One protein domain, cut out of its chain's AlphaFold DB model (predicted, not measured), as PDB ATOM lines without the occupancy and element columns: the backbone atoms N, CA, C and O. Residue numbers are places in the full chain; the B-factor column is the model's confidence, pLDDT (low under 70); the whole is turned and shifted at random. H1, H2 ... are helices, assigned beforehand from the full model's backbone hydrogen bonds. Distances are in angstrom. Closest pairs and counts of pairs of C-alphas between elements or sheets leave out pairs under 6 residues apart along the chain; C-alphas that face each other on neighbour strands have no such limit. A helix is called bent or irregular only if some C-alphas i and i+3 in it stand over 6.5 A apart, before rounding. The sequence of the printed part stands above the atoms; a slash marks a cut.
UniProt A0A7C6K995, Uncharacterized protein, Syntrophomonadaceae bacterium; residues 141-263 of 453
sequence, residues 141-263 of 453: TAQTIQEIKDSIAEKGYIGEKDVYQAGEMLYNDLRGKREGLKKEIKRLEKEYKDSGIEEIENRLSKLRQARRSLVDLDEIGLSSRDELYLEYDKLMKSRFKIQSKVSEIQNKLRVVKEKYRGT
ATOM      1  N   THR A 141      -0.317  16.503 -59.094       78.50
ATOM      2  CA  THR A 141       0.487  17.211 -58.091       78.50
ATOM      3  C   THR A 141       1.909  16.659 -58.028       78.50
ATOM      4  O   THR A 141       2.855  17.442 -58.110       78.50
ATOM      5  N   ALA A 142       2.080  15.336 -57.968       81.44
ATOM      6  CA  ALA A 142       3.395  14.697 -57.957       81.44
ATOM      7  C   ALA A 142       4.212  15.031 -59.215       81.44
ATOM      8  O   ALA A 142       5.390  15.381 -59.114       81.44
ATOM      9  N   GLN A 143       3.578  15.005 -60.391       84.81
ATOM     10  CA  GLN A 143       4.225  15.385 -61.645       84.81
ATOM     11  C   GLN A 143       4.699  16.847 -61.621       84.81
ATOM     12  O   GLN A 143       5.847  17.126 -61.959       84.81
ATOM     13  N   THR A 144       3.858  17.773 -61.154       84.81
ATOM     14  CA  THR A 144       4.221  19.198 -61.076       84.81
ATOM     15  C   THR A 144       5.376  19.434 -60.091       84.81
ATOM     16  O   THR A 144       6.284  20.215 -60.376       84.81
ATOM     17  N   ILE A 145       5.392  18.733 -58.947       85.69
ATOM     18  CA  ILE A 145       6.513  18.784 -57.989       85.69
ATOM     19  C   ILE A 145       7.810  18.341 -58.673       85.69
ATOM     20  O   ILE A 145       8.846  18.987 -58.500       85.69
ATOM     21  N   GLN A 146       7.756  17.253 -59.445       87.12
ATOM     22  CA  GLN A 146       8.922  16.731 -60.147       87.12
ATOM     23  C   GLN A 146       9.434  17.716 -61.205       87.12
ATOM     24  O   GLN A 146      10.623  18.012 -61.220       87.12
ATOM     25  N   GLU A 147       8.547  18.314 -62.003       88.56
ATOM     26  CA  GLU A 147       8.908  19.326 -63.006       88.56
ATOM     27  C   GLU A 147       9.608  20.547 -62.385       88.56
ATOM     28  O   GLU A 147      10.586  21.060 -62.935       88.56
ATOM     29  N   ILE A 148       9.146  21.005 -61.214       88.25
ATOM     30  CA  ILE A 148       9.792  22.099 -60.476       88.25
ATOM     31  C   ILE A 148      11.185  21.672 -59.992       88.25
ATOM     32  O   ILE A 148      12.148  22.426 -60.158       88.25
ATOM     33  N   LYS A 149      11.312  20.467 -59.420       88.50
ATOM     34  CA  LYS A 149      12.600  19.928 -58.945       88.50
ATOM     35  C   LYS A 149      13.604  19.788 -60.094       88.50
ATOM     36  O   LYS A 149      14.744  20.227 -59.946       88.50
ATOM     37  N   ASP A 150      13.173  19.267 -61.239       89.50
ATOM     38  CA  ASP A 150      14.007  19.088 -62.431       89.50
ATOM     39  C   ASP A 150      14.453  20.443 -63.010       89.50
ATOM     40  O   ASP A 150      15.638  20.651 -63.270       89.50
ATOM     41  N   SER A 151      13.529  21.407 -63.111       90.06
ATOM     42  CA  SER A 151      13.802  22.794 -63.534       90.06
ATOM     43  C   SER A 151      14.871  23.471 -62.667       90.06
ATOM     44  O   SER A 151      15.756  24.166 -63.179       90.06
ATOM     45  N   ILE A 152      14.812  23.278 -61.347       89.88
ATOM     46  CA  ILE A 152      15.784  23.851 -60.408       89.88
ATOM     47  C   ILE A 152      17.129  23.129 -60.510       89.88
ATOM     48  O   ILE A 152      18.168  23.791 -60.502       89.88
ATOM     49  N   ALA A 153      17.122  21.800 -60.642       90.06
ATOM     50  CA  ALA A 153      18.336  21.007 -60.810       90.06
ATOM     51  C   ALA A 153      19.098  21.385 -62.093       90.06
ATOM     52  O   ALA A 153      20.322  21.489 -62.064       90.06
ATOM     53  N   GLU A 154      18.385  21.657 -63.190       91.38
ATOM     54  CA  GLU A 154      18.976  22.093 -64.461       91.38
ATOM     55  C   GLU A 154      19.587  23.503 -64.370       91.38
ATOM     56  O   GLU A 154      20.695  23.739 -64.852       91.38
ATOM     57  N   LYS A 155      18.890  24.453 -63.731       91.06
ATOM     58  CA  LYS A 155      19.352  25.850 -63.614       91.06
ATOM     59  C   LYS A 155      20.409  26.056 -62.527       91.06
ATOM     60  O   LYS A 155      21.177  27.014 -62.603       91.06
ATOM     61  N   GLY A 156      20.409  25.222 -61.489       88.12
ATOM     62  CA  GLY A 156      21.277  25.347 -60.315       88.12
ATOM     63  C   GLY A 156      20.897  26.471 -59.341       88.12
ATOM     64  O   GLY A 156      21.671  26.772 -58.434       88.12
ATOM     65  N   TYR A 157      19.736  27.114 -59.508       87.25
ATOM     66  CA  TYR A 157      19.217  28.128 -58.582       87.25
ATOM     67  C   TYR A 157      17.681  28.156 -58.576       87.25
ATOM     68  O   TYR A 157      17.038  27.787 -59.557       87.25
ATOM     69  N   ILE A 158      17.094  28.646 -57.478       90.19
ATOM     70  CA  ILE A 158      15.641  28.824 -57.343       90.19
ATOM     71  C   ILE A 158      15.226  30.140 -58.013       90.19
ATOM     72  O   ILE A 158      15.569  31.232 -57.549       90.19
ATOM     73  N   GLY A 159      14.486  30.053 -59.118       87.56
ATOM     74  CA  GLY A 159      13.929  31.209 -59.808       87.56
ATOM     75  C   GLY A 159      12.617  31.697 -59.191       87.56
ATOM     76  O   GLY A 159      11.897  30.975 -58.512       87.56
ATOM     77  N   GLU A 160      12.256  32.950 -59.478       88.81
ATOM     78  CA  GLU A 160      10.990  33.536 -59.006       88.81
ATOM     79  C   GLU A 160       9.769  32.778 -59.541       88.81
ATOM     80  O   GLU A 160       8.815  32.547 -58.807       88.81
ATOM     81  N   LYS A 161       9.818  32.342 -60.806       89.75
ATOM     82  CA  LYS A 161       8.752  31.532 -61.401       89.75
ATOM     83  C   LYS A 161       8.565  30.216 -60.645       89.75
ATOM     84  O   LYS A 161       7.424  29.843 -60.396       89.75
ATOM     85  N   ASP A 162       9.663  29.571 -60.250       91.38
ATOM     86  CA  ASP A 162       9.623  28.305 -59.518       91.38
ATOM     87  C   ASP A 162       8.929  28.511 -58.154       91.38
ATOM     88  O   ASP A 162       8.016  27.762 -57.813       91.38
ATOM     89  N   VAL A 163       9.247  29.604 -57.435       93.44
ATOM     90  CA  VAL A 163       8.578  29.992 -56.169       93.44
ATOM     91  C   VAL A 163       7.073  30.162 -56.348       93.44
ATOM     92  O   VAL A 163       6.298  29.578 -55.595       93.44
ATOM     93  N   TYR A 164       6.630  30.934 -57.341       93.56
ATOM     94  CA  TYR A 164       5.194  31.146 -57.536       93.56
ATOM     95  C   TYR A 164       4.464  29.889 -58.013       93.56
ATOM     96  O   TYR A 164       3.327  29.684 -57.602       93.56
ATOM     97  N   GLN A 165       5.098  29.042 -58.830       91.56
ATOM     98  CA  GLN A 165       4.512  27.766 -59.249       91.56
ATOM     99  C   GLN A 165       4.321  26.828 -58.053       91.56
ATOM    100  O   GLN A 165       3.207  26.366 -57.818       91.56
ATOM    101  N   ALA A 166       5.365  26.628 -57.244       92.19
ATOM    102  CA  ALA A 166       5.288  25.830 -56.020       92.19
ATOM    103  C   ALA A 166       4.239  26.380 -55.038       92.19
ATOM    104  O   ALA A 166       3.412  25.652 -54.488       92.19
ATOM    105  N   GLY A 167       4.231  27.698 -54.859       94.25
ATOM    106  CA  GLY A 167       3.299  28.377 -53.976       94.25
ATOM    107  C   GLY A 167       1.844  28.322 -54.424       94.25
ATOM    108  O   GLY A 167       0.946  28.188 -53.593       94.25
ATOM    109  N   GLU A 168       1.590  28.403 -55.731       94.00
ATOM    110  CA  GLU A 168       0.252  28.280 -56.307       94.00
ATOM    111  C   GLU A 168      -0.355  26.896 -56.063       94.00
ATOM    112  O   GLU A 168      -1.551  26.804 -55.782       94.00
ATOM    113  N   MET A 169       0.460  25.840 -56.088       90.56
ATOM    114  CA  MET A 169       0.003  24.484 -55.778       90.56
ATOM    115  C   MET A 169      -0.549  24.387 -54.352       90.56
ATOM    116  O   MET A 169      -1.704  23.995 -54.172       90.56
ATOM    117  N   LEU A 170       0.232  24.810 -53.349       92.38
ATOM    118  CA  LEU A 170      -0.215  24.801 -51.949       92.38
ATOM    119  C   LEU A 170      -1.398  25.739 -51.732       92.38
ATOM    120  O   LEU A 170      -2.362  25.376 -51.059       92.38
ATOM    121  N   TYR A 171      -1.343  26.936 -52.319       94.50
ATOM    122  CA  TYR A 171      -2.418  27.915 -52.219       94.50
ATOM    123  C   TYR A 171      -3.752  27.333 -52.697       94.50
ATOM    124  O   TYR A 171      -4.762  27.446 -51.999       94.50
ATOM    125  N   ASN A 172      -3.761  26.694 -53.869       92.19
ATOM    126  CA  ASN A 172      -4.969  26.127 -54.454       92.19
ATOM    127  C   ASN A 172      -5.488  24.929 -53.660       92.19
ATOM    128  O   ASN A 172      -6.704  24.807 -53.496       92.19
ATOM    129  N   ASP A 173      -4.607  24.075 -53.137       89.69
ATOM    130  CA  ASP A 173      -5.034  22.923 -52.344       89.69
ATOM    131  C   ASP A 173      -5.663  23.344 -51.007       89.69
ATOM    132  O   ASP A 173      -6.817  23.004 -50.723       89.69
ATOM    133  N   LEU A 174      -4.958  24.182 -50.240       92.50
ATOM    134  CA  LEU A 174      -5.424  24.684 -48.942       92.50
ATOM    135  C   LEU A 174      -6.718  25.497 -49.078       92.50
ATOM    136  O   LEU A 174      -7.662  25.338 -48.299       92.50
ATOM    137  N   ARG A 175      -6.803  26.356 -50.100       92.75
ATOM    138  CA  ARG A 175      -8.013  27.143 -50.363       92.75
ATOM    139  C   ARG A 175      -9.158  26.269 -50.873       92.75
ATOM    140  O   ARG A 175     -10.307  26.505 -50.496       92.75
ATOM    141  N   GLY A 176      -8.861  25.272 -51.706       89.62
ATOM    142  CA  GLY A 176      -9.838  24.349 -52.281       89.62
ATOM    143  C   GLY A 176     -10.651  23.629 -51.209       89.62
ATOM    144  O   GLY A 176     -11.882  23.609 -51.286       89.62
ATOM    145  N   LYS A 177      -9.989  23.169 -50.138       88.56
ATOM    146  CA  LYS A 177     -10.638  22.547 -48.968       88.56
ATOM    147  C   LYS A 177     -11.665  23.458 -48.279       88.56
ATOM    148  O   LYS A 177     -12.615  22.974 -47.668       88.56
ATOM    149  N   ARG A 178     -11.525  24.785 -48.400       93.38
ATOM    150  CA  ARG A 178     -12.398  25.782 -47.747       93.38
ATOM    151  C   ARG A 178     -13.367  26.483 -48.700       93.38
ATOM    152  O   ARG A 178     -14.165  27.313 -48.261       93.38
ATOM    153  N   GLU A 179     -13.357  26.146 -49.989       91.25
ATOM    154  CA  GLU A 179     -14.197  26.805 -50.998       91.25
ATOM    155  C   GLU A 179     -15.695  26.544 -50.756       91.25
ATOM    156  O   GLU A 179     -16.518  27.447 -50.919       91.25
ATOM    157  N   GLY A 180     -16.061  25.347 -50.278       91.81
ATOM    158  CA  GLY A 180     -17.436  25.031 -49.870       91.81
ATOM    159  C   GLY A 180     -17.931  25.938 -48.736       91.81
ATOM    160  O   GLY A 180     -18.992  26.554 -48.848       91.81
ATOM    161  N   LEU A 181     -17.115  26.110 -47.690       94.75
ATOM    162  CA  LEU A 181     -17.403  27.017 -46.571       94.75
ATOM    163  C   LEU A 181     -17.495  28.476 -47.039       94.75
ATOM    164  O   LEU A 181     -18.373  29.217 -46.603       94.75
ATOM    165  N   LYS A 182     -16.634  28.898 -47.970       93.69
ATOM    166  CA  LYS A 182     -16.663  30.251 -48.544       93.69
ATOM    167  C   LYS A 182     -17.958  30.527 -49.311       93.69
ATOM    168  O   LYS A 182     -18.531  31.610 -49.180       93.69
ATOM    169  N   LYS A 183     -18.430  29.562 -50.107       95.06
ATOM    170  CA  LYS A 183     -19.717  29.650 -50.820       95.06
ATOM    171  C   LYS A 183     -20.890  29.713 -49.843       95.06
ATOM    172  O   LYS A 183     -21.785  30.534 -50.030       95.06
ATOM    173  N   GLU A 184     -20.845  28.908 -48.785       95.81
ATOM    174  CA  GLU A 184     -21.839  28.915 -47.710       95.81
ATOM    175  C   GLU A 184     -21.918  30.278 -47.010       95.81
ATOM    176  O   GLU A 184     -23.005  30.837 -46.874       95.81
ATOM    177  N   ILE A 185     -20.770  30.860 -46.643       96.38
ATOM    178  CA  ILE A 185     -20.698  32.200 -46.039       96.38
ATOM    179  C   ILE A 185     -21.356  33.229 -46.952       96.38
ATOM    180  O   ILE A 185     -22.226  33.965 -46.498       96.38
ATOM    181  N   LYS A 186     -21.002  33.249 -48.245       96.75
ATOM    182  CA  LYS A 186     -21.595  34.190 -49.209       96.75
ATOM    183  C   LYS A 186     -23.109  34.025 -49.325       96.75
ATOM    184  O   LYS A 186     -23.820  35.022 -49.440       96.75
ATOM    185  N   ARG A 187     -23.608  32.784 -49.308       97.31
ATOM    186  CA  ARG A 187     -25.049  32.511 -49.356       97.31
ATOM    187  C   ARG A 187     -25.747  33.056 -48.114       97.31
ATOM    188  O   ARG A 187     -26.709  33.799 -48.252       97.31
ATOM    189  N   LEU A 188     -25.225  32.755 -46.929       96.62
ATOM    190  CA  LEU A 188     -25.791  33.223 -45.667       96.62
ATOM    191  C   LEU A 188     -25.686  34.750 -45.497       96.62
ATOM    192  O   LEU A 188     -26.607  35.367 -44.973       96.62
ATOM    193  N   GLU A 189     -24.602  35.382 -45.960       96.19
ATOM    194  CA  GLU A 189     -24.463  36.848 -45.980       96.19
ATOM    195  C   GLU A 189     -25.498  37.490 -46.905       96.19
ATOM    196  O   GLU A 189     -26.097  38.509 -46.557       96.19
ATOM    197  N   LYS A 190     -25.764  36.864 -48.055       96.00
ATOM    198  CA  LYS A 190     -26.843  37.286 -48.945       96.00
ATOM    199  C   LYS A 190     -28.212  37.111 -48.286       96.00
ATOM    200  O   LYS A 190     -28.987  38.055 -48.286       96.00
ATOM    201  N   GLU A 191     -28.495  35.963 -47.669       95.31
ATOM    202  CA  GLU A 191     -29.754  35.727 -46.943       95.31
ATOM    203  C   GLU A 191     -29.966  36.721 -45.790       95.31
ATOM    204  O   GLU A 191     -31.093  37.155 -45.549       95.31
ATOM    205  N   TYR A 192     -28.891  37.095 -45.089       95.06
ATOM    206  CA  TYR A 192     -28.917  38.120 -44.047       95.06
ATOM    207  C   TYR A 192     -29.267  39.496 -44.626       95.06
ATOM    208  O   TYR A 192     -30.136  40.185 -44.095       95.06
ATOM    209  N   LYS A 193     -28.636  39.879 -45.741       93.69
ATOM    210  CA  LYS A 193     -28.919  41.143 -46.429       93.69
ATOM    211  C   LYS A 193     -30.352  41.188 -46.969       93.69
ATOM    212  O   LYS A 193     -31.074  42.152 -46.724       93.69
ATOM    213  N   ASP A 194     -30.788  40.112 -47.619       94.12
ATOM    214  CA  ASP A 194     -32.129  39.961 -48.198       94.12
ATOM    215  C   ASP A 194     -33.230  39.906 -47.119       94.12
ATOM    216  O   ASP A 194     -34.416  40.038 -47.423       94.12
ATOM    217  N   SER A 195     -32.871  39.745 -45.839       93.25
ATOM    218  CA  SER A 195     -33.828  39.814 -44.735       93.25
ATOM    219  C   SER A 195     -34.328  41.240 -44.455       93.25
ATOM    220  O   SER A 195     -35.258  41.394 -43.661       93.25
ATOM    221  N   GLY A 196     -33.681  42.275 -45.009       93.19
ATOM    222  CA  GLY A 196     -34.012  43.688 -44.779       93.19
ATOM    223  C   GLY A 196     -33.695  44.200 -43.366       93.19
ATOM    224  O   GLY A 196     -34.069  45.318 -43.009       93.19
ATOM    225  N   ILE A 197     -33.014  43.406 -42.527       93.69
ATOM    226  CA  ILE A 197     -32.746  43.788 -41.130       93.69
ATOM    227  C   ILE A 197     -31.806  44.991 -41.033       93.69
ATOM    228  O   ILE A 197     -32.000  45.839 -40.164       93.69
ATOM    229  N   GLU A 198     -30.822  45.097 -41.930       92.81
ATOM    230  CA  GLU A 198     -29.880  46.221 -41.951       92.81
ATOM    231  C   GLU A 198     -30.596  47.546 -42.214       92.81
ATOM    232  O   GLU A 198     -30.357  48.532 -41.522       92.81
ATOM    233  N   GLU A 199     -31.521  47.567 -43.171       94.06
ATOM    234  CA  GLU A 199     -32.319  48.748 -43.512       94.06
ATOM    235  C   GLU A 199     -33.206  49.169 -42.333       94.06
ATOM    236  O   GLU A 199     -33.240  50.349 -41.966       94.06
ATOM    237  N   ILE A 200     -33.852  48.194 -41.684       93.94
ATOM    238  CA  ILE A 200     -34.676  48.415 -40.493       93.94
ATOM    239  C   ILE A 200     -33.832  48.977 -39.338       93.94
ATOM    240  O   ILE A 200     -34.215  49.983 -38.742       93.94
ATOM    241  N   GLU A 201     -32.683  48.377 -39.017       93.56
ATOM    242  CA  GLU A 201     -31.804  48.840 -37.930       93.56
ATOM    243  C   GLU A 201     -31.200  50.219 -38.220       93.56
ATOM    244  O   GLU A 201     -31.150  51.071 -37.325       93.56
ATOM    245  N   ASN A 202     -30.816  50.484 -39.471       94.19
ATOM    246  CA  ASN A 202     -30.321  51.788 -39.903       94.19
ATOM    247  C   ASN A 202     -31.392  52.873 -39.736       94.19
ATOM    248  O   ASN A 202     -31.112  53.940 -39.179       94.19
ATOM    249  N   ARG A 203     -32.639  52.602 -40.147       94.88
ATOM    250  CA  ARG A 203     -33.747  53.550 -39.962       94.88
ATOM    251  C   ARG A 203     -34.096  53.723 -38.483       94.88
ATOM    252  O   ARG A 203     -34.194  54.857 -38.018       94.88
ATOM    253  N   LEU A 204     -34.165  52.639 -37.705       94.06
ATOM    254  CA  LEU A 204     -34.365  52.695 -36.250       94.06
ATOM    255  C   LEU A 204     -33.249  53.470 -35.533       94.06
ATOM    256  O   LEU A 204     -33.509  54.128 -34.527       94.06
ATOM    257  N   SER A 205     -32.002  53.399 -36.006       94.44
ATOM    258  CA  SER A 205     -30.888  54.197 -35.477       94.44
ATOM    259  C   SER A 205     -31.128  55.694 -35.682       94.44
ATOM    260  O   SER A 205     -31.057  56.456 -34.716       94.44
ATOM    261  N   LYS A 206     -31.513  56.114 -36.895       93.44
ATOM    262  CA  LYS A 206     -31.857  57.515 -37.196       93.44
ATOM    263  C   LYS A 206     -33.039  58.012 -36.355       93.44
ATOM    264  O   LYS A 206     -32.938  59.059 -35.722       93.44
ATOM    265  N   LEU A 207     -34.109  57.219 -36.243       92.12
ATOM    266  CA  LEU A 207     -35.261  57.553 -35.392       92.12
ATOM    267  C   LEU A 207     -34.867  57.681 -33.907       92.12
ATOM    268  O   LEU A 207     -35.354  58.568 -33.208       92.12
ATOM    269  N   ARG A 208     -33.949  56.835 -33.408       93.94
ATOM    270  CA  ARG A 208     -33.404  56.938 -32.039       93.94
ATOM    271  C   ARG A 208     -32.593  58.219 -31.829       93.94
ATOM    272  O   ARG A 208     -32.678  58.795 -30.745       93.94
ATOM    273  N   GLN A 209     -31.823  58.653 -32.825       93.06
ATOM    274  CA  GLN A 209     -31.058  59.904 -32.775       93.06
ATOM    275  C   GLN A 209     -31.983  61.125 -32.764       93.06
ATOM    276  O   GLN A 209     -31.853  61.966 -31.876       93.06
ATOM    277  N   ALA A 210     -32.986  61.160 -33.645       90.50
ATOM    278  CA  ALA A 210     -33.988  62.224 -33.660       90.50
ATOM    279  C   ALA A 210     -34.814  62.275 -32.363       90.50
ATOM    280  O   ALA A 210     -35.056  63.343 -31.806       90.50
ATOM    281  N   ARG A 211     -35.152  61.117 -31.773       89.81
ATOM    282  CA  ARG A 211     -35.807  61.060 -30.451       89.81
ATOM    283  C   ARG A 211     -34.965  61.704 -29.338       89.81
ATOM    284  O   ARG A 211     -35.539  62.211 -28.373       89.81
ATOM    285  N   ARG A 212     -33.634  61.662 -29.461       91.38
ATOM    286  CA  ARG A 212     -32.658  62.280 -28.544       91.38
ATOM    287  C   ARG A 212     -32.276  63.714 -28.942       91.38
ATOM    288  O   ARG A 212     -31.366  64.259 -28.329       91.38
ATOM    289  N   SER A 213     -32.943  64.298 -29.939       88.50
ATOM    290  CA  SER A 213     -32.643  65.633 -30.475       88.50
ATOM    291  C   SER A 213     -31.208  65.779 -31.009       88.50
ATOM    292  O   SER A 213     -30.618  66.847 -30.913       88.50
ATOM    293  N   LEU A 214     -30.627  64.690 -31.528       88.38
ATOM    294  CA  LEU A 214     -29.295  64.700 -32.153       88.38
ATOM    295  C   LEU A 214     -29.346  64.969 -33.664       88.38
ATOM    296  O   LEU A 214     -28.317  65.268 -34.257       88.38
ATOM    297  N   VAL A 215     -30.519  64.790 -34.272       88.81
ATOM    298  CA  VAL A 215     -30.800  64.960 -35.702       88.81
ATOM    299  C   VAL A 215     -32.198  65.561 -35.812       88.81
ATOM    300  O   VAL A 215     -33.098  65.125 -35.082       88.81
ATOM    301  N   ASP A 216     -32.381  66.529 -36.704       88.94
ATOM    302  CA  ASP A 216     -33.675  67.179 -36.906       88.94
ATOM    303  C   ASP A 216     -34.666  66.264 -37.642       88.94
ATOM    304  O   ASP A 216     -34.290  65.402 -38.440       88.94
ATOM    305  N   LEU A 217     -35.963  66.427 -37.357       86.19
ATOM    306  CA  LEU A 217     -37.018  65.593 -37.949       86.19
ATOM    307  C   LEU A 217     -37.092  65.765 -39.475       86.19
ATOM    308  O   LEU A 217     -37.219  64.772 -40.195       86.19
ATOM    309  N   ASP A 218     -36.903  66.991 -39.959       87.44
ATOM    310  CA  ASP A 218     -36.928  67.317 -41.386       87.44
ATOM    311  C   ASP A 218     -35.794  66.609 -42.150       87.44
ATOM    312  O   ASP A 218     -36.008  66.097 -43.250       87.44
ATOM    313  N   GLU A 219     -34.608  66.469 -41.542       87.12
ATOM    314  CA  GLU A 219     -33.454  65.774 -42.143       87.12
ATOM    315  C   GLU A 219     -33.701  64.276 -42.363       87.12
ATOM    316  O   GLU A 219     -33.071  63.637 -43.213       87.12
ATOM    317  N   ILE A 220     -34.623  63.690 -41.599       87.62
ATOM    318  CA  ILE A 220     -35.025  62.289 -41.737       87.62
ATOM    319  C   ILE A 220     -36.395  62.128 -42.405       87.62
ATOM    320  O   ILE A 220     -36.889  60.995 -42.480       87.62
ATOM    321  N   GLY A 221     -36.956  63.220 -42.932       89.75
ATOM    322  CA  GLY A 221     -38.203  63.254 -43.692       89.75
ATOM    323  C   GLY A 221     -39.457  63.070 -42.839       89.75
ATOM    324  O   GLY A 221     -40.388  62.406 -43.290       89.75
ATOM    325  N   LEU A 222     -39.462  63.581 -41.605       90.44
ATOM    326  CA  LEU A 222     -40.599  63.516 -40.685       90.44
ATOM    327  C   LEU A 222     -41.069  64.912 -40.290       90.44
ATOM    328  O   LEU A 222     -40.259  65.783 -40.011       90.44
ATOM    329  N   SER A 223     -42.383  65.085 -40.196       87.81
ATOM    330  CA  SER A 223     -43.022  66.387 -39.956       87.81
ATOM    331  C   SER A 223     -43.400  66.587 -38.486       87.81
ATOM    332  O   SER A 223     -43.704  67.695 -38.049       87.81
ATOM    333  N   SER A 224     -43.451  65.501 -37.706       90.94
ATOM    334  CA  SER A 224     -43.862  65.547 -36.303       90.94
ATOM    335  C   SER A 224     -43.274  64.418 -35.460       90.94
ATOM    336  O   SER A 224     -42.810  63.382 -35.948       90.94
ATOM    337  N   ARG A 225     -43.333  64.606 -34.140       87.25
ATOM    338  CA  ARG A 225     -42.901  63.596 -33.168       87.25
ATOM    339  C   ARG A 225     -43.850  62.394 -33.109       87.25
ATOM    340  O   ARG A 225     -43.404  61.293 -32.793       87.25
ATOM    341  N   ASP A 226     -45.118  62.584 -33.461       91.06
ATOM    342  CA  ASP A 226     -46.102  61.503 -33.546       91.06
ATOM    343  C   ASP A 226     -45.834  60.595 -34.753       91.06
ATOM    344  O   ASP A 226     -45.854  59.370 -34.615       91.06
ATOM    345  N   GLU A 227     -45.478  61.171 -35.911       91.25
ATOM    346  CA  GLU A 227     -45.027  60.404 -37.083       91.25
ATOM    347  C   GLU A 227     -43.791  59.558 -36.760       91.25
ATOM    348  O   GLU A 227     -43.744  58.376 -37.110       91.25
ATOM    349  N   LEU A 228     -42.835  60.123 -36.010       93.06
ATOM    350  CA  LEU A 228     -41.663  59.391 -35.529       93.06
ATOM    351  C   LEU A 228     -42.057  58.169 -34.694       93.06
ATOM    352  O   LEU A 228     -41.529  57.079 -34.926       93.06
ATOM    353  N   TYR A 229     -42.957  58.322 -33.720       92.44
ATOM    354  CA  TYR A 229     -43.370  57.204 -32.866       92.44
ATOM    355  C   TYR A 229     -44.140  56.131 -33.646       92.44
ATOM    356  O   TYR A 229     -43.913  54.939 -33.420       92.44
ATOM    357  N   LEU A 230     -44.994  56.532 -34.593       92.94
ATOM    358  CA  LEU A 230     -45.726  55.614 -35.468       92.94
ATOM    359  C   LEU A 230     -44.791  54.817 -36.384       92.94
ATOM    360  O   LEU A 230     -44.953  53.602 -36.519       92.94
ATOM    361  N   GLU A 231     -43.811  55.470 -37.013       94.06
ATOM    362  CA  GLU A 231     -42.819  54.787 -37.848       94.06
ATOM    363  C   GLU A 231     -41.948  53.844 -37.007       94.06
ATOM    364  O   GLU A 231     -41.739  52.687 -37.381       94.06
ATOM    365  N   TYR A 232     -41.506  54.300 -35.832       93.81
ATOM    366  CA  TYR A 232     -40.711  53.498 -34.907       93.81
ATOM    367  C   TYR A 232     -41.436  52.209 -34.492       93.81
ATOM    368  O   TYR A 232     -40.851  51.129 -34.570       93.81
ATOM    369  N   ASP A 233     -42.713  52.288 -34.099       94.38
ATOM    370  CA  ASP A 233     -43.508  51.111 -33.721       94.38
ATOM    371  C   ASP A 233     -43.704  50.137 -34.898       94.38
ATOM    372  O   ASP A 233     -43.526  48.922 -34.748       94.38
ATOM    373  N   LYS A 234     -43.981  50.656 -36.105       95.44
ATOM    374  CA  LYS A 234     -44.088  49.842 -37.331       95.44
ATOM    375  C   LYS A 234     -42.795  49.079 -37.627       95.44
ATOM    376  O   LYS A 234     -42.835  47.879 -37.924       95.44
ATOM    377  N   LEU A 235     -41.649  49.751 -37.532       95.12
ATOM    378  CA  LEU A 235     -40.342  49.137 -37.757       95.12
ATOM    379  C   LEU A 235     -39.989  48.134 -36.659       95.12
ATOM    380  O   LEU A 235     -39.497  47.055 -36.972       95.12
ATOM    381  N   MET A 236     -40.310  48.421 -35.394       94.62
ATOM    382  CA  MET A 236     -40.110  47.482 -34.285       94.62
ATOM    383  C   MET A 236     -40.930  46.197 -34.453       94.62
ATOM    384  O   MET A 236     -40.400  45.105 -34.251       94.62
ATOM    385  N   LYS A 237     -42.192  46.293 -34.893       94.38
ATOM    386  CA  LYS A 237     -43.023  45.121 -35.224       94.38
ATOM    387  C   LYS A 237     -42.453  44.326 -36.399       94.38
ATOM    388  O   LYS A 237     -42.437  43.097 -36.359       94.38
ATOM    389  N   SER A 238     -41.974  45.016 -37.432       92.12
ATOM    390  CA  SER A 238     -41.359  44.383 -38.608       92.12
ATOM    391  C   SER A 238     -40.057  43.665 -38.241       92.12
ATOM    392  O   SER A 238     -39.876  42.506 -38.601       92.12
ATOM    393  N   ARG A 239     -39.214  44.303 -37.421       95.12
ATOM    394  CA  ARG A 239     -38.002  43.724 -36.832       95.12
ATOM    395  C   ARG A 239     -38.308  42.463 -36.029       95.12
ATOM    396  O   ARG A 239     -37.656  41.446 -36.227       95.12
ATOM    397  N   PHE A 240     -39.309  42.517 -35.148       94.19
ATOM    398  CA  PHE A 240     -39.691  41.382 -34.307       94.19
ATOM    399  C   PHE A 240     -40.125  40.167 -35.142       94.19
ATOM    400  O   PHE A 240     -39.733  39.044 -34.839       94.19
ATOM    401  N   LYS A 241     -40.856  40.388 -36.244       93.88
ATOM    402  CA  LYS A 241     -41.287  39.314 -37.159       93.88
ATOM    403  C   LYS A 241     -40.127  38.564 -37.814       93.88
ATOM    404  O   LYS A 241     -40.249  37.368 -38.049       93.88
ATOM    405  N   ILE A 242     -39.027  39.251 -38.127       93.69
ATOM    406  CA  ILE A 242     -37.866  38.647 -38.804       93.69
ATOM    407  C   ILE A 242     -36.756  38.219 -37.838       93.69
ATOM    408  O   ILE A 242     -35.827  37.527 -38.246       93.69
ATOM    409  N   GLN A 243     -36.846  38.605 -36.561       93.31
ATOM    410  CA  GLN A 243     -35.774  38.453 -35.578       93.31
ATOM    411  C   GLN A 243     -35.296  37.004 -35.428       93.31
ATOM    412  O   GLN A 243     -34.092  36.771 -35.432       93.31
ATOM    413  N   SER A 244     -36.211  36.034 -35.332       93.31
ATOM    414  CA  SER A 244     -35.850  34.618 -35.174       93.31
ATOM    415  C   SER A 244     -35.024  34.103 -36.354       93.31
ATOM    416  O   SER A 244     -33.956  33.526 -36.153       93.31
ATOM    417  N   LYS A 245     -35.471  34.390 -37.583       94.19
ATOM    418  CA  LYS A 245     -34.768  34.028 -38.820       94.19
ATOM    419  C   LYS A 245     -33.394  34.696 -38.896       94.19
ATOM    420  O   LYS A 245     -32.409  34.041 -39.221       94.19
ATOM    421  N   VAL A 246     -33.313  35.984 -38.564       95.56
ATOM    422  CA  VAL A 246     -32.045  36.727 -38.542       95.56
ATOM    423  C   VAL A 246     -31.069  36.121 -37.535       95.56
ATOM    424  O   VAL A 246     -29.908  35.898 -37.872       95.56
ATOM    425  N   SER A 247     -31.528  35.811 -36.319       95.38
ATOM    426  CA  SER A 247     -30.695  35.178 -35.292       95.38
ATOM    427  C   SER A 247     -30.203  33.794 -35.719       95.38
ATOM    428  O   SER A 247     -29.052  33.448 -35.461       95.38
ATOM    429  N   GLU A 248     -31.031  33.014 -36.414       96.19
ATOM    430  CA  GLU A 248     -30.616  31.729 -36.979       96.19
ATOM    431  C   GLU A 248     -29.516  31.900 -38.040       96.19
ATOM    432  O   GLU A 248     -28.489  31.221 -37.972       96.19
ATOM    433  N   ILE A 249     -29.685  32.843 -38.974       96.31
ATOM    434  CA  ILE A 249     -28.680  33.150 -40.004       96.31
ATOM    435  C   ILE A 249     -27.369  33.612 -39.358       96.31
ATOM    436  O   ILE A 249     -26.304  33.125 -39.726       96.31
ATOM    437  N   GLN A 250     -27.425  34.501 -38.363       96.19
ATOM    438  CA  GLN A 250     -26.240  34.975 -37.640       96.19
ATOM    439  C   GLN A 250     -25.512  33.841 -36.912       96.19
ATOM    440  O   GLN A 250     -24.284  33.767 -36.966       96.19
ATOM    441  N   ASN A 251     -26.250  32.928 -36.274       97.19
ATOM    442  CA  ASN A 251     -25.663  31.758 -35.625       97.19
ATOM    443  C   ASN A 251     -24.977  30.833 -36.638       97.19
ATOM    444  O   ASN A 251     -23.839  30.420 -36.405       97.19
ATOM    445  N   LYS A 252     -25.623  30.557 -37.780       97.44
ATOM    446  CA  LYS A 252     -25.017  29.780 -38.874       97.44
ATOM    447  C   LYS A 252     -23.767  30.473 -39.415       97.44
ATOM    448  O   LYS A 252     -22.721  29.839 -39.512       97.44
ATOM    449  N   LEU A 253     -23.838  31.779 -39.682       97.31
ATOM    450  CA  LEU A 253     -22.697  32.580 -40.132       97.31
ATOM    451  C   LEU A 253     -21.526  32.495 -39.164       97.31
ATOM    452  O   LEU A 253     -20.400  32.294 -39.608       97.31
ATOM    453  N   ARG A 254     -21.778  32.624 -37.857       97.38
ATOM    454  CA  ARG A 254     -20.734  32.535 -36.832       97.38
ATOM    455  C   ARG A 254     -20.016  31.187 -36.896       97.38
ATOM    456  O   ARG A 254     -18.800  31.166 -37.048       97.38
ATOM    457  N   VAL A 255     -20.766  30.086 -36.866       96.44
ATOM    458  CA  VAL A 255     -20.200  28.726 -36.887       96.44
ATOM    459  C   VAL A 255     -19.436  28.454 -38.185       96.44
ATOM    460  O   VAL A 255     -18.337  27.906 -38.155       96.44
ATOM    461  N   VAL A 256     -19.982  28.844 -39.340       96.75
ATOM    462  CA  VAL A 256     -19.315  28.618 -40.632       96.75
ATOM    463  C   VAL A 256     -18.063  29.494 -40.765       96.75
ATOM    464  O   VAL A 256     -17.051  29.015 -41.270       96.75
ATOM    465  N   LYS A 257     -18.080  30.741 -40.273       96.06
ATOM    466  CA  LYS A 257     -16.893  31.617 -40.254       96.06
ATOM    467  C   LYS A 257     -15.798  31.092 -39.326       96.06
ATOM    468  O   LYS A 257     -14.632  31.140 -39.709       96.06
ATOM    469  N   GLU A 258     -16.158  30.563 -38.156       94.69
ATOM    470  CA  GLU A 258     -15.218  29.893 -37.243       94.69
ATOM    471  C   GLU A 258     -14.549  28.695 -37.939       94.69
ATOM    472  O   GLU A 258     -13.322  28.614 -37.969       94.69
ATOM    473  N   LYS A 259     -15.332  27.837 -38.608       94.88
ATOM    474  CA  LYS A 259     -14.805  26.706 -39.393       94.88
ATOM    475  C   LYS A 259     -13.933  27.140 -40.571       94.88
ATOM    476  O   LYS A 259     -12.909  26.525 -40.831       94.88
ATOM    477  N   TYR A 260     -14.328  28.188 -41.294       94.88
ATOM    478  CA  TYR A 260     -13.558  28.708 -42.427       94.88
ATOM    479  C   TYR A 260     -12.187  29.233 -41.983       94.88
ATOM    480  O   TYR A 260     -11.184  28.991 -42.655       94.88
ATOM    481  N   ARG A 261     -12.139  29.926 -40.839       93.81
ATOM    482  CA  ARG A 261     -10.893  30.442 -40.263       93.81
ATOM    483  C   ARG A 261      -9.980  29.318 -39.759       93.81
ATOM    484  O   ARG A 261      -8.775  29.384 -40.002       93.81
ATOM    485  N   GLY A 262     -10.554  28.307 -39.106       93.81
ATOM    486  CA  GLY A 262      -9.808  27.242 -38.433       93.81
ATOM    487  C   GLY A 262      -9.136  27.721 -37.142       93.81
ATOM    488  O   GLY A 262      -9.117  28.920 -36.841       93.81
ATOM    489  N   THR A 263      -8.596  26.780 -36.368       94.56
ATOM    490  CA  THR A 263      -7.751  27.076 -35.201       94.56
ATOM    491  C   THR A 263      -6.278  27.115 -35.607       94.56
ATOM    492  O   THR A 263      -5.909  26.547 -36.633       94.56
TER     493      THR A 263
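What this domain is: This is residues 141 to 263 of the 453 residues of an uncharacterized protein of Syntrophomonadaceae bacterium (UniProt A0A7C6K995). A long, thin, arched rod: bent H4 runs back beside H3 and then H2b, while H2a continues alone to the far end, where H1 folds back on it. Printed are 123 residues with four named helices, H1 to H4 in chain order, all helix. The whole is extended, with a radius of gyration of the C-alphas of 26.3 A, spanning 82 by 29 by 22 A.

How they stand to each other: Look first at H4, residues 225 to 261, assigned as one helix by its hydrogen bonds but bent, with C-alphas 241 and 244 7.5 A apart; its arms H4a, 225 to 241, and H4b, 244 to 261, stand at a steep tilt of 62 degrees. H4a and H3, residues 197 to 211, form a hairpin and touch, closest at the C-alphas of Ile 200 and Leu 235, 6.3 A. H2, residues 160 to 194, is also bent though assigned as one helix by its hydrogen bonds, with C-alphas 177 and 180 7.3 A apart, into H2a, 160 to 177, and H2b, 180 to 194. H2b touches H4b, opposite ways at a shallow tilt of 28 degrees, closest at the C-alphas of Leu 181 and Tyr 260, 5.9 A. H1, residues 141 to 155, forms a hairpin with H2a and touches its residues 162 to 169 alone, closest at the C-alphas of Ile 148 and Asp 162, 6.3 A. In H1, H2a, H2b, H3, H4a and H4b every O i to N i+4 pair is within hydrogen-bond range.

Where its parts are: Find C-alpha 225 at (-42.901, 63.596, -33.168); from there H4a runs 24.7 A, and H4b, 25.8 A, ends at C-alpha 261. H1 begins at C-alpha 141, (0.487, 17.211, -58.091), and is 21.5 A long; H2a is 26.3 A, H2b 21.0 A and H3 20.5 A.

The domain as a whole: The two C-alphas farthest apart, of Glu 154 and Asp 226, are 82.1 A apart. The link from H3 to H4, residues 212 to 224, is long; the printed part has no cut, and no printed residue is under 70 in pLDDT.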